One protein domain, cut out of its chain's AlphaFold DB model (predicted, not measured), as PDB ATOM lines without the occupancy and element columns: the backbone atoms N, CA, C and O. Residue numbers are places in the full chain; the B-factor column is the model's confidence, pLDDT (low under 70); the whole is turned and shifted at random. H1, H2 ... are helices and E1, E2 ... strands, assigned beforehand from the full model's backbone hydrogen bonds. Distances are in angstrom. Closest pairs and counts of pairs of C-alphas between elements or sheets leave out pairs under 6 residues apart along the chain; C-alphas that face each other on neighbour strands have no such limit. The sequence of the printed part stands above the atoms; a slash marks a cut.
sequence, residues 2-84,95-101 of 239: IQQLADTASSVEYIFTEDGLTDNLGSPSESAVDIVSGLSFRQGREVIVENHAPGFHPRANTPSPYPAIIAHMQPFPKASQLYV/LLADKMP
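AT A GLANCE: This is residues 2 to 84 and 95 to 101 of the 239 residues of an uncharacterized protein of Vitrella brassicaformis (strain CCMP3155) (UniProt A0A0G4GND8). A small sheet of three short parallel strands, E1, E2 and E3, forms a wall with one bare face in the printed part; over its other face the chain swings out in wide arches, where the short helices H3, H4 and H5 make a loose row. H1 lies off to the side beyond the edge strand E1, H2 lies past the far end of E1, and the long unnamed stretch of residues 51 to 67 swings out beyond the ends of the strands before it returns to H4. The printed part has 90 residues with five named helices and three named strands, in the order H1 E1 H2 H3 E2 H4 E3 H5, and the sheet runs E1 E2 E3, all parallel. The class is mixed, helices and strands, though under half of the residues, 43 of 90, are in named elements. The whole is compact, with a radius of gyration of the C-alphas of 13.5 A and spans of 36 by 29 by 22 A.

IN THESE COORDINATES: The printed part begins with H1, residues 2 to 8, 10.1 A from first to last C-alpha, with C-alpha 2 at (22.524, -35.477, -30.263). A tight link leads to E1, residues 11 to 15, 12.3 A long, and another to H2, residues 18 to 22. H3, residues 30 to 37, is the longest helix by residues and measures 10.3 A. E2, residues 46 to 50, is 12.5 A long and begins at C-alpha 46 at (6.812, -26.885, -28.275). H4 holds residues 68 to 72 and is 7.6 A long; E3, residues 81 to 84, is 9.9 A long. After the cut comes H5, residues 95 to 98, which ends with C-alpha 98 at (1.604, -37.591, -20.210).

HOW THE PARTS SIT: E2 is the inner strand, with E1 and E3 at the edges. E1 and E2 are parallel at 14 degrees; N 14 and O 48 are 2.8 A apart and N 48 and O 12 are 2.9 A apart, both within hydrogen-bond range. E2 and E3 are parallel at 2 degrees, with N 49 and O 83 within range at 2.8 A. There are two strand-helix-strand units, each of two parallel neighbour strands with one or more helices between: E1, H2 H3, E2 and E2, H4, E3, both with a right-handed crossover. H5 is on the sheet but only grazes it, with its residues 96 to 97; the C-alphas of Leu 82 and Ala 97, the closest of E3 and H5, are 7.5 A apart. H4 touches H5, where the closest C-alphas, those of Ile 70 and Leu 95, are 6.2 A apart. H4 also touches H3, with the C-alphas of Ser 37 and His 72 closest at 5.4 A. H1 and H3 are near each other, with 5 pairs of C-alphas within 10 A. H2 touches no helix, and H1, H2, H3 and H4 are not on the sheet. Every O i to N i+4 pair is within hydrogen-bond range in H1 and H3; in H2 and in H4 it is 0 of 1, beside 2 of 2 O i to N i+3 pairs, and H5 is too short for such a pair.

THE WHOLE: The C-alphas farthest apart, those of Gln 4 and Ala 60, are 38.6 A apart. Residues 85 to 94 are not printed, and C-alphas 84 and 95 stand 12.2 A apart across that cut. The link from E2 to H4, 17 residues, is long. Mean pLDDT of the printed part is 91.9; residues 52 to 54 are under 70.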
ATOM      1  N   ILE A   2      24.002 -35.453 -30.324       92.12
ATOM      2  CA  ILE A   2      22.524 -35.477 -30.263       92.12
ATOM      3  C   ILE A   2      21.936 -35.078 -28.894       92.12
ATOM      4  O   ILE A   2      20.975 -34.323 -28.850       92.12
ATOM      5  N   GLN A   3      22.561 -35.478 -27.780       92.25
ATOM      6  CA  GLN A   3      22.122 -35.088 -26.431       92.25
ATOM      7  C   GLN A   3      22.153 -33.569 -26.204       92.25
ATOM      8  O   GLN A   3      21.218 -33.013 -25.644       92.25
ATOM      9  N   GLN A   4      23.207 -32.890 -26.668       93.12
ATOM     10  CA  GLN A   4      23.334 -31.434 -26.546       93.12
ATOM     11  C   GLN A   4      22.319 -30.704 -27.435       93.12
ATOM     12  O   GLN A   4      21.786 -29.667 -27.044       93.12
ATOM     13  N   LEU A   5      22.041 -31.252 -28.624       94.44
ATOM     14  CA  LEU A   5      20.997 -30.727 -29.501       94.44
ATOM     15  C   LEU A   5      19.624 -30.850 -28.837       94.44
ATOM     16  O   LEU A   5      18.917 -29.856 -28.758       94.44
ATOM     17  N   ALA A   6      19.287 -32.017 -28.283       94.69
ATOM     18  CA  ALA A   6      18.032 -32.209 -27.558       94.69
ATOM     19  C   ALA A   6      17.906 -31.262 -26.349       94.69
ATOM     20  O   ALA A   6      16.862 -30.639 -26.168       94.69
ATOM     21  N   ASP A   7      18.983 -31.084 -25.570       94.56
ATOM     22  CA  ASP A   7      18.970 -30.237 -24.367       94.56
ATOM     23  C   ASP A   7      18.657 -28.767 -24.680       94.56
ATOM     24  O   ASP A   7      18.012 -28.080 -23.887       94.56
ATOM     25  N   THR A   8      19.087 -28.301 -25.855       96.00
ATOM     26  CA  THR A   8      18.938 -26.911 -26.310       96.00
ATOM     27  C   THR A   8      17.782 -26.701 -27.287       96.00
ATOM     28  O   THR A   8      17.451 -25.550 -27.581       96.00
ATOM     29  N   ALA A   9      17.149 -27.774 -27.766       96.94
ATOM     30  CA  ALA A   9      16.054 -27.709 -28.722       96.94
ATOM     31  C   ALA A   9      14.843 -26.986 -28.124       96.94
ATOM     32  O   ALA A   9      14.422 -27.265 -27.002       96.94
ATOM     33  N   SER A  10      14.269 -26.062 -28.894       97.12
ATOM     34  CA  SER A  10      13.036 -25.358 -28.531       97.12
ATOM     35  C   SER A  10      11.773 -26.122 -28.929       97.12
ATOM     36  O   SER A  10      10.725 -25.890 -28.327       97.12
ATOM     37  N   SER A  11      11.876 -27.017 -29.914       97.06
ATOM     38  CA  SER A  11      10.785 -27.842 -30.439       97.06
ATOM     39  C   SER A  11      11.184 -29.318 -30.433       97.06
ATOM     40  O   SER A  11      12.345 -29.651 -30.685       97.06
ATOM     41  N   VAL A  12      10.221 -30.187 -30.133       96.62
ATOM     42  CA  VAL A  12      10.332 -31.643 -30.225       96.62
ATOM     43  C   VAL A  12       9.201 -32.141 -31.113       96.62
ATOM     44  O   VAL A  12       8.030 -31.993 -30.770       96.62
ATOM     45  N   GLU A  13       9.550 -32.743 -32.244       95.81
ATOM     46  CA  GLU A  13       8.587 -33.124 -33.274       95.81
ATOM     47  C   GLU A  13       8.540 -34.643 -33.433       95.81
ATOM     48  O   GLU A  13       9.573 -35.308 -33.538       95.81
ATOM     49  N   TYR A  14       7.328 -35.189 -33.473       94.38
ATOM     50  CA  TYR A  14       7.059 -36.555 -33.884       94.38
ATOM     51  C   TYR A  14       6.374 -36.528 -35.252       94.38
ATOM     52  O   TYR A  14       5.218 -36.113 -35.375       94.38
ATOM     53  N   ILE A  15       7.106 -36.962 -36.278       91.88
ATOM     54  CA  ILE A  15       6.686 -36.867 -37.677       91.88
ATOM     55  C   ILE A  15       6.377 -38.264 -38.215       91.88
ATOM     56  O   ILE A  15       7.230 -39.150 -38.188       91.88
ATOM     57  N   PHE A  16       5.168 -38.453 -38.740       88.81
ATOM     58  CA  PHE A  16       4.804 -39.669 -39.466       88.81
ATOM     59  C   PHE A  16       5.353 -39.640 -40.895       88.81
ATOM     60  O   PHE A  16       5.165 -38.663 -41.622       88.81
ATOM     61  N   THR A  17       5.978 -40.744 -41.300       86.62
ATOM     62  CA  THR A  17       6.443 -41.007 -42.667       86.62
ATOM     63  C   THR A  17       5.814 -42.298 -43.190       86.62
ATOM     64  O   THR A  17       5.300 -43.100 -42.408       86.62
ATOM     65  N   GLU A  18       5.849 -42.511 -44.508       83.19
ATOM     66  CA  GLU A  18       5.333 -43.742 -45.123       83.19
ATOM     67  C   GLU A  18       6.061 -44.988 -44.598       83.19
ATOM     68  O   GLU A  18       5.407 -45.933 -44.155       83.19
ATOM     69  N   ASP A  19       7.394 -44.936 -44.527       80.44
ATOM     70  CA  ASP A  19       8.220 -46.022 -43.985       80.44
ATOM     71  C   ASP A  19       7.879 -46.305 -42.513       80.44
ATOM     72  O   ASP A  19       7.646 -47.454 -42.128       80.44
ATOM     73  N   GLY A  20       7.734 -45.248 -41.704       79.31
ATOM     74  CA  GLY A  20       7.458 -45.363 -40.272       79.31
ATOM     75  C   GLY A  20       6.093 -45.971 -39.939       79.31
ATOM     76  O   GLY A  20       5.908 -46.457 -38.826       79.31
ATOM     77  N   LEU A  21       5.135 -45.985 -40.876       81.50
ATOM     78  CA  LEU A  21       3.865 -46.704 -40.696       81.50
ATOM     79  C   LEU A  21       3.995 -48.218 -40.881       81.50
ATOM     80  O   LEU A  21       3.143 -48.964 -40.395       81.50
ATOM     81  N   THR A  22       5.010 -48.668 -41.616       80.44
ATOM     82  CA  THR A  22       5.260 -50.097 -41.852       80.44
ATOM     83  C   THR A  22       6.168 -50.720 -40.793       80.44
ATOM     84  O   THR A  22       6.197 -51.944 -40.651       80.44
ATOM     85  N   ASP A  23       6.853 -49.884 -40.013       80.38
ATOM     86  CA  ASP A  23       7.720 -50.303 -38.920       80.38
ATOM     87  C   ASP A  23       6.933 -50.804 -37.697       80.38
ATOM     88  O   ASP A  23       5.821 -50.365 -37.389       80.38
ATOM     89  N   ASN A  24       7.548 -51.708 -36.928       82.88
ATOM     90  CA  ASN A  24       6.998 -52.148 -35.646       82.88
ATOM     91  C   ASN A  24       7.220 -51.083 -34.556       82.88
ATOM     92  O   ASN A  24       8.117 -51.190 -33.718       82.88
ATOM     93  N   LEU A  25       6.361 -50.063 -34.544       87.12
ATOM     94  CA  LEU A  25       6.394 -48.963 -33.573       87.12
ATOM     95  C   LEU A  25       6.057 -49.388 -32.129       87.12
ATOM     96  O   LEU A  25       6.338 -48.649 -31.182       87.12
ATOM     97  N   GLY A  26       5.488 -50.584 -31.946       89.88
ATOM     98  CA  GLY A  26       5.107 -51.125 -30.640       89.88
ATOM     99  C   GLY A  26       6.237 -51.832 -29.889       89.88
ATOM    100  O   GLY A  26       6.053 -52.212 -28.734       89.88
ATOM    101  N   SER A  27       7.398 -52.052 -30.510       92.88
ATOM    102  CA  SER A  27       8.517 -52.778 -29.892       92.88
ATOM    103  C   SER A  27       9.862 -52.151 -30.275       92.88
ATOM    104  O   SER A  27      10.574 -52.699 -31.118       92.88
ATOM    105  N   PRO A  28      10.216 -50.990 -29.690       93.50
ATOM    106  CA  PRO A  28      11.502 -50.358 -29.952       93.50
ATOM    107  C   PRO A  28      12.662 -51.256 -29.503       93.50
ATOM    108  O   PRO A  28      12.550 -51.999 -28.527       93.50
ATOM    109  N   SER A  29      13.796 -51.169 -30.201       95.19
ATOM    110  CA  SER A  29      15.019 -51.864 -29.793       95.19
ATOM    111  C   SER A  29      15.604 -51.258 -28.513       95.19
ATOM    112  O   SER A  29      15.431 -50.070 -28.244       95.19
ATOM    113  N   GLU A  30      16.356 -52.056 -27.752       96.44
ATOM    114  CA  GLU A  30      17.032 -51.602 -26.527       96.44
ATOM    115  C   GLU A  30      17.934 -50.389 -26.795       96.44
ATOM    116  O   GLU A  30      17.849 -49.383 -26.102       96.44
ATOM    117  N   SER A  31      18.693 -50.404 -27.895       96.62
ATOM    118  CA  SER A  31      19.530 -49.264 -28.280       96.62
ATOM    119  C   SER A  31      18.722 -47.998 -28.589       96.62
ATOM    120  O   SER A  31      19.172 -46.898 -28.276       96.62
ATOM    121  N   ALA A  32      17.533 -48.120 -29.195       94.94
ATOM    122  CA  ALA A  32      16.661 -46.968 -29.424       94.94
ATOM    123  C   ALA A  32      16.125 -46.412 -28.097       94.94
ATOM    124  O   ALA A  32      16.129 -45.196 -27.894       94.94
ATOM    125  N   VAL A  33      15.723 -47.299 -27.181       97.19
ATOM    126  CA  VAL A  33      15.288 -46.936 -25.828       97.19
ATOM    127  C   VAL A  33      16.407 -46.229 -25.063       97.19
ATOM    128  O   VAL A  33      16.153 -45.165 -24.500       97.19
ATOM    129  N   ASP A  34      17.634 -46.748 -25.089       96.88
ATOM    130  CA  ASP A  34      18.792 -46.151 -24.411       96.88
ATOM    131  C   ASP A  34      19.094 -44.742 -24.929       96.88
ATOM    132  O   ASP A  34      19.312 -43.811 -24.148       96.88
ATOM    133  N   ILE A  35      19.064 -44.565 -26.255       96.19
ATOM    134  CA  ILE A  35      19.286 -43.261 -26.884       96.19
ATOM    135  C   ILE A  35      18.216 -42.272 -26.422       96.19
ATOM    136  O   ILE A  35      18.567 -41.205 -25.920       96.19
ATOM    137  N   VAL A  36      16.934 -42.619 -26.573       96.00
ATOM    138  CA  VAL A  36      15.808 -41.716 -26.284       96.00
ATOM    139  C   VAL A  36      15.699 -41.400 -24.793       96.00
ATOM    140  O   VAL A  36      15.476 -40.244 -24.432       96.00
ATOM    141  N   SER A  37      15.939 -42.383 -23.926       96.50
ATOM    142  CA  SER A  37      15.927 -42.199 -22.468       96.50
ATOM    143  C   SER A  37      17.034 -41.254 -21.993       96.50
ATOM    144  O   SER A  37      16.871 -40.580 -20.973       96.50
ATOM    145  N   GLY A  38      18.150 -41.195 -22.729       96.12
ATOM    146  CA  GLY A  38      19.280 -40.306 -22.467       96.12
ATOM    147  C   GLY A  38      19.135 -38.890 -23.039       96.12
ATOM    148  O   GLY A  38      20.015 -38.059 -22.801       96.12
ATOM    149  N   LEU A  39      18.074 -38.593 -23.800       96.75
ATOM    150  CA  LEU A  39      17.801 -37.242 -24.294       96.75
ATOM    151  C   LEU A  39      17.103 -36.412 -23.211       96.75
ATOM    152  O   LEU A  39      16.156 -36.860 -22.570       96.75
ATOM    153  N   SER A  40      17.559 -35.174 -23.024       95.94
ATOM    154  CA  SER A  40      16.903 -34.195 -22.155       95.94
ATOM    155  C   SER A  40      16.287 -33.100 -23.011       95.94
ATOM    156  O   SER A  40      16.904 -32.686 -23.982       95.94
ATOM    157  N   PHE A  41      15.106 -32.609 -22.641       96.25
ATOM    158  CA  PHE A  41      14.367 -31.593 -23.398       96.25
ATOM    159  C   PHE A  41      14.178 -30.319 -22.568       96.25
ATOM    160  O   PHE A  41      13.087 -29.757 -22.475       96.25
ATOM    161  N   ARG A  42      15.242 -29.870 -21.887       95.00
ATOM    162  CA  ARG A  42      15.159 -28.803 -20.871       95.00
ATOM    163  C   ARG A  42      14.689 -27.463 -21.416       95.00
ATOM    164  O   ARG A  42      14.163 -26.664 -20.642       95.00
ATOM    165  N   GLN A  43      14.927 -27.190 -22.697       96.31
ATOM    166  CA  GLN A  43      14.495 -25.960 -23.360       96.31
ATOM    167  C   GLN A  43      13.304 -26.167 -24.302       96.31
ATOM    168  O   GLN A  43      12.844 -25.185 -24.882       96.31
ATOM    169  N   GLY A  44      12.783 -27.397 -24.412       95.88
ATOM    170  CA  GLY A  44      11.655 -27.724 -25.280       95.88
ATOM    171  C   GLY A  44      10.401 -26.994 -24.818       95.88
ATOM    172  O   GLY A  44       9.900 -27.252 -23.725       95.88
ATOM    173  N   ARG A  45       9.925 -26.052 -25.634       97.94
ATOM    174  CA  ARG A  45       8.712 -25.253 -25.399       97.94
ATOM    175  C   ARG A  45       7.521 -25.778 -26.185       97.94
ATOM    176  O   ARG A  45       6.381 -25.584 -25.760       97.94
ATOM    177  N   GLU A  46       7.799 -26.410 -27.316       98.31
ATOM    178  CA  GLU A  46       6.812 -26.885 -28.275       98.31
ATOM    179  C   GLU A  46       6.993 -28.386 -28.477       98.31
ATOM    180  O   GLU A  46       8.105 -28.868 -28.691       98.31
ATOM    181  N   VAL A  47       5.891 -29.122 -28.364       98.25
ATOM    182  CA  VAL A  47       5.823 -30.553 -28.647       98.25
ATOM    183  C   VAL A  47       4.810 -30.742 -29.763       98.25
ATOM    184  O   VAL A  47       3.652 -30.349 -29.624       98.25
ATOM    185  N   ILE A  48       5.255 -31.297 -30.883       97.88
ATOM    186  CA  ILE A  48       4.524 -31.282 -32.149       97.88
ATOM    187  C   ILE A  48       4.322 -32.715 -32.644       97.88
ATOM    188  O   ILE A  48       5.245 -33.525 -32.627       97.88
ATOM    189  N   VAL A  49       3.113 -33.027 -33.107       96.69
ATOM    190  CA  VAL A  49       2.760 -34.292 -33.760       96.69
ATOM    191  C   VAL A  49       2.172 -33.994 -35.131       96.69
ATOM    192  O   VAL A  49       1.083 -33.422 -35.239       96.69
ATOM    193  N   GLU A  50       2.868 -34.414 -36.184       93.19
ATOM    194  CA  GLU A  50       2.543 -34.048 -37.564       93.19
ATOM    195  C   GLU A  50       2.719 -35.209 -38.542       93.19
ATOM    196  O   GLU A  50       3.503 -36.126 -38.325       93.19
ATOM    197  N   ASN A  51       1.995 -35.162 -39.657       84.44
ATOM    198  CA  ASN A  51       2.162 -36.068 -40.798       84.44
ATOM    199  C   ASN A  51       2.816 -35.363 -42.007       84.44
ATOM    200  O   ASN A  51       2.539 -35.708 -43.150       84.44
ATOM    201  N   HIS A  52       3.679 -34.368 -41.763       69.56
ATOM    202  CA  HIS A  52       4.142 -33.372 -42.745       69.56
ATOM    203  C   HIS A  52       5.156 -33.848 -43.806       69.56
ATOM    204  O   HIS A  52       5.780 -33.015 -44.469       69.56
ATOM    205  N   ALA A  53       5.329 -35.154 -44.018       68.12
ATOM    206  CA  ALA A  53       6.155 -35.635 -45.123       68.12
ATOM    207  C   ALA A  53       5.496 -35.246 -46.471       68.12
ATOM    208  O   ALA A  53       4.352 -35.632 -46.720       68.12
ATOM    209  N   PRO A  54       6.154 -34.466 -47.355       69.62
ATOM    210  CA  PRO A  54       5.567 -34.070 -48.635       69.62
ATOM    211  C   PRO A  54       5.075 -35.282 -49.435       69.62
ATOM    212  O   PRO A  54       5.830 -36.217 -49.678       69.62
ATOM    213  N   GLY A  55       3.803 -35.261 -49.845       71.56
ATOM    214  CA  GLY A  55       3.177 -36.362 -50.589       71.56
ATOM    215  C   GLY A  55       2.587 -37.477 -49.720       71.56
ATOM    216  O   GLY A  55       1.852 -38.313 -50.247       71.56
ATOM    217  N   PHE A  56       2.812 -37.460 -48.406       81.56
ATOM    218  CA  PHE A  56       2.242 -38.443 -47.496       81.56
ATOM    219  C   PHE A  56       0.772 -38.137 -47.201       81.56
ATOM    220  O   PHE A  56       0.429 -37.186 -46.501       81.56
ATOM    221  N   HIS A  57      -0.101 -38.973 -47.754       80.19
ATOM    222  CA  HIS A  57      -1.540 -38.924 -47.527       80.19
ATOM    223  C   HIS A  57      -1.963 -40.285 -46.985       80.19
ATOM    224  O   HIS A  57      -2.198 -41.207 -47.777       80.19
ATOM    225  N   PRO A  58      -2.000 -40.464 -45.651       77.25
ATOM    226  CA  PRO A  58      -2.442 -41.725 -45.089       77.25
ATOM    227  C   PRO A  58      -3.857 -42.032 -45.578       77.25
ATOM    228  O   PRO A  58      -4.671 -41.132 -45.807       77.25
ATOM    229  N   ARG A  59      -4.148 -43.319 -45.783       81.75
ATOM    230  CA  ARG A  59      -5.485 -43.727 -46.218       81.75
ATOM    231  C   ARG A  59      -6.497 -43.325 -45.148       81.75
ATOM    232  O   ARG A  59      -6.209 -43.365 -43.953       81.75
ATOM    233  N   ALA A  60      -7.702 -42.975 -45.586       79.94
ATOM    234  CA  ALA A  60      -8.803 -42.760 -44.660       79.94
ATOM    235  C   ALA A  60      -8.975 -43.997 -43.762       79.94
ATOM    236  O   ALA A  60      -8.915 -45.131 -44.247       79.94
ATOM    237  N   ASN A  61      -9.195 -43.770 -42.467       79.38
ATOM    238  CA  ASN A  61      -9.342 -44.810 -41.443       79.38
ATOM    239  C   ASN A  61      -8.091 -45.671 -41.195       79.38
ATOM    240  O   ASN A  61      -8.203 -46.738 -40.590       79.38
ATOM    241  N   THR A  62      -6.901 -45.247 -41.638       84.12
ATOM    242  CA  THR A  62      -5.658 -45.844 -41.137       84.12
ATOM    243  C   THR A  62      -5.624 -45.678 -39.611       84.12
ATOM    244  O   THR A  62      -5.763 -44.554 -39.133       84.12
ATOM    245  N   PRO A  63      -5.467 -46.764 -38.830       84.25
ATOM    246  CA  PRO A  63      -5.397 -46.654 -37.379       84.25
ATOM    247  C   PRO A  63      -4.210 -45.794 -36.944       84.25
ATOM    248  O   PRO A  63      -3.116 -45.930 -37.497       84.25
ATOM    249  N   SER A  64      -4.406 -44.961 -35.921       86.94
ATOM    250  CA  SER A  64      -3.314 -44.238 -35.267       86.94
ATOM    251  C   SER A  64      -2.288 -45.240 -34.718       86.94
ATOM    252  O   SER A  64      -2.629 -46.032 -33.832       86.94
ATOM    253  N   PRO A  65      -1.040 -45.249 -35.216       89.81
ATOM    254  CA  PRO A  65      -0.027 -46.167 -34.718       89.81
ATOM    255  C   PRO A  65       0.382 -45.785 -33.292       89.81
ATOM    256  O   PRO A  65       0.328 -44.619 -32.903       89.81
ATOM    257  N   TYR A  66       0.830 -46.769 -32.516       92.31
ATOM    258  CA  TYR A  66       1.237 -46.582 -31.125       92.31
ATOM    259  C   TYR A  66       2.770 -46.587 -31.004       92.31
ATOM    260  O   TYR A  66       3.370 -47.663 -30.964       92.31
ATOM    261  N   PRO A  67       3.433 -45.415 -30.962       94.88
ATOM    262  CA  PRO A  67       4.884 -45.337 -30.855       94.88
ATOM    263  C   PRO A  67       5.347 -45.533 -29.413       94.88
ATOM    264  O   PRO A  67       5.539 -44.575 -28.663       94.88
ATOM    265  N   ALA A  68       5.582 -46.788 -29.032       96.00
ATOM    266  CA  ALA A  68       5.999 -47.148 -27.677       96.00
ATOM    267  C   ALA A  68       7.305 -46.452 -27.248       96.00
ATOM    268  O   ALA A  68       7.514 -46.221 -26.059       96.00
ATOM    269  N   ILE A  69       8.145 -46.027 -28.201       96.38
ATOM    270  CA  ILE A  69       9.368 -45.263 -27.923       96.38
ATOM    271  C   ILE A  69       9.111 -43.951 -27.155       96.38
ATOM    272  O   ILE A  69       9.937 -43.561 -26.334       96.38
ATOM    273  N   ILE A  70       7.950 -43.304 -27.346       97.25
ATOM    274  CA  ILE A  70       7.600 -42.053 -26.648       97.25
ATOM    275  C   ILE A  70       7.480 -42.276 -25.135       97.25
ATOM    276  O   ILE A  70       7.839 -41.402 -24.345       97.25
ATOM    277  N   ALA A  71       7.045 -43.463 -24.702       96.88
ATOM    278  CA  ALA A  71       6.922 -43.781 -23.281       96.88
ATOM    279  C   ALA A  71       8.270 -43.683 -22.539       96.88
ATOM    280  O   ALA A  71       8.297 -43.343 -21.352       96.88
ATOM    281  N   HIS A  72       9.379 -43.906 -23.252       97.06
ATOM    282  CA  HIS A  72      10.745 -43.846 -22.731       97.06
ATOM    283  C   HIS A  72      11.354 -42.434 -22.750       97.06
ATOM    284  O   HIS A  72      12.439 -42.226 -22.213       97.06
ATOM    285  N   MET A  73      10.670 -41.446 -23.335       97.31
ATOM    286  CA  MET A  73      11.139 -40.061 -23.330       97.31
ATOM    287  C   MET A  73      11.084 -39.452 -21.925       97.31
ATOM    288  O   MET A  73      10.157 -39.702 -21.141       97.31
ATOM    289  N   GLN A  74      12.066 -38.599 -21.633       97.38
ATOM    290  CA  GLN A  74      12.041 -37.739 -20.453       97.38
ATOM    291  C   GLN A  74      10.901 -36.705 -20.556       97.38
ATOM    292  O   GLN A  74      10.562 -36.290 -21.667       97.38
ATOM    293  N   PRO A  75      10.324 -36.255 -19.425       97.75
ATOM    294  CA  PRO A  75       9.327 -35.186 -19.412       97.75
ATOM    295  C   PRO A  75       9.815 -33.878 -20.052       97.75
ATOM    296  O   PRO A  75      11.020 -33.624 -20.142       97.75
ATOM    297  N   PHE A  76       8.870 -33.004 -20.408       97.62
ATOM    298  CA  PHE A  76       9.135 -31.698 -21.015       97.62
ATOM    299  C   PHE A  76       8.904 -30.554 -20.010       97.62
ATOM    300  O   PHE A  76       7.868 -29.892 -20.039       97.62
ATOM    301  N   PRO A  77       9.846 -30.271 -19.091       97.06
ATOM    302  CA  PRO A  77       9.588 -29.401 -17.939       97.06
ATOM    303  C   PRO A  77       9.255 -27.945 -18.295       97.06
ATOM    304  O   PRO A  77       8.703 -27.236 -17.459       97.06
ATOM    305  N   LYS A  78       9.616 -27.483 -19.499       97.88
ATOM    306  CA  LYS A  78       9.335 -26.123 -19.987       97.88
ATOM    307  C   LYS A  78       8.363 -26.086 -21.163       97.88
ATOM    308  O   LYS A  78       8.191 -25.017 -21.752       97.88
ATOM    309  N   ALA A  79       7.757 -27.218 -21.524       98.25
ATOM    310  CA  ALA A  79       6.826 -27.232 -22.634       98.25
ATOM    311  C   ALA A  79       5.591 -26.414 -22.275       98.25
ATOM    312  O   ALA A  79       4.933 -26.649 -21.272       98.25
ATOM    313  N   SER A  80       5.286 -25.439 -23.116       98.19
ATOM    314  CA  SER A  80       4.098 -24.605 -22.984       98.19
ATOM    315  C   SER A  80       3.046 -24.942 -24.033       98.19
ATOM    316  O   SER A  80       1.929 -24.444 -23.932       98.19
ATOM    317  N   GLN A  81       3.399 -25.737 -25.052       98.50
ATOM    318  CA  GLN A  81       2.532 -26.017 -26.191       98.50
ATOM    319  C   GLN A  81       2.557 -27.496 -26.588       98.50
ATOM    320  O   GLN A  81       3.634 -28.068 -26.751       98.50
ATOM    321  N   LEU A  82       1.371 -28.071 -26.800       98.56
ATOM    322  CA  LEU A  82       1.178 -29.340 -27.510       98.56
ATOM    323  C   LEU A  82       0.401 -29.069 -28.802       98.56
ATOM    324  O   LEU A  82      -0.732 -28.588 -28.752       98.56
ATOM    325  N   TYR A  83       0.996 -29.375 -29.950       98.19
ATOM    326  CA  TYR A  83       0.405 -29.146 -31.266       98.19
ATOM    327  C   TYR A  83       0.216 -30.468 -32.009       98.19
ATOM    328  O   TYR A  83       1.164 -31.217 -32.220       98.19
ATOM    329  N   VAL A  84      -1.017 -30.758 -32.416       97.06
ATOM    330  CA  VAL A  84      -1.393 -31.998 -33.092       97.06
ATOM    331  C   VAL A  84      -2.074 -31.664 -34.413       97.06
ATOM    332  O   VAL A  84      -3.260 -31.318 -34.479       97.06
ATOM    333  N   LEU A  95       0.534 -40.141 -25.588       97.88
ATOM    334  CA  LEU A  95       1.805 -40.474 -24.937       97.88
ATOM    335  C   LEU A  95       2.632 -39.221 -24.621       97.88
ATOM    336  O   LEU A  95       3.260 -39.149 -23.570       97.88
ATOM    337  N   LEU A  96       2.619 -38.225 -25.510       98.31
ATOM    338  CA  LEU A  96       3.306 -36.951 -25.291       98.31
ATOM    339  C   LEU A  96       2.601 -36.082 -24.244       98.31
ATOM    340  O   LEU A  96       3.281 -35.431 -23.457       98.31
ATOM    341  N   ALA A  97       1.266 -36.106 -24.187       98.19
ATOM    342  CA  ALA A  97       0.468 -35.399 -23.185       98.19
ATOM    343  C   ALA A  97       0.857 -35.801 -21.751       98.19
ATOM    344  O   ALA A  97       1.015 -34.930 -20.897       98.19
ATOM    345  N   ASP A  98       1.126 -37.088 -21.508       97.06
ATOM    346  CA  ASP A  98       1.604 -37.591 -20.210       97.06
ATOM    347  C   ASP A  98       2.948 -36.965 -19.781       97.06
ATOM    348  O   ASP A  98       3.211 -36.756 -18.597       97.06
ATOM    349  N   LYS A  99       3.787 -36.580 -20.749       97.81
ATOM    350  CA  LYS A  99       5.099 -35.955 -20.519       97.81
ATOM    351  C   LYS A  99       5.031 -34.434 -20.345       97.81
ATOM    352  O   LYS A  99       6.057 -33.821 -20.028       97.81
ATOM    353  N   MET A 100       3.866 -33.819 -20.559       98.38
ATOM    354  CA  MET A 100       3.678 -32.371 -20.440       98.38
ATOM    355  C   MET A 100       3.669 -31.926 -18.969       98.38
ATOM    356  O   MET A 100       3.249 -32.690 -18.087       98.38
ATOM    357  N   PRO A 101       4.112 -30.689 -18.674       98.12
ATOM    358  CA  PRO A 101       4.110 -30.160 -17.316       98.12
ATOM    359  C   PRO A 101       2.679 -29.918 -16.816       98.12
ATOM    360  O   PRO A 101       1.707 -30.115 -17.539       98.12
TER     361      PRO A 101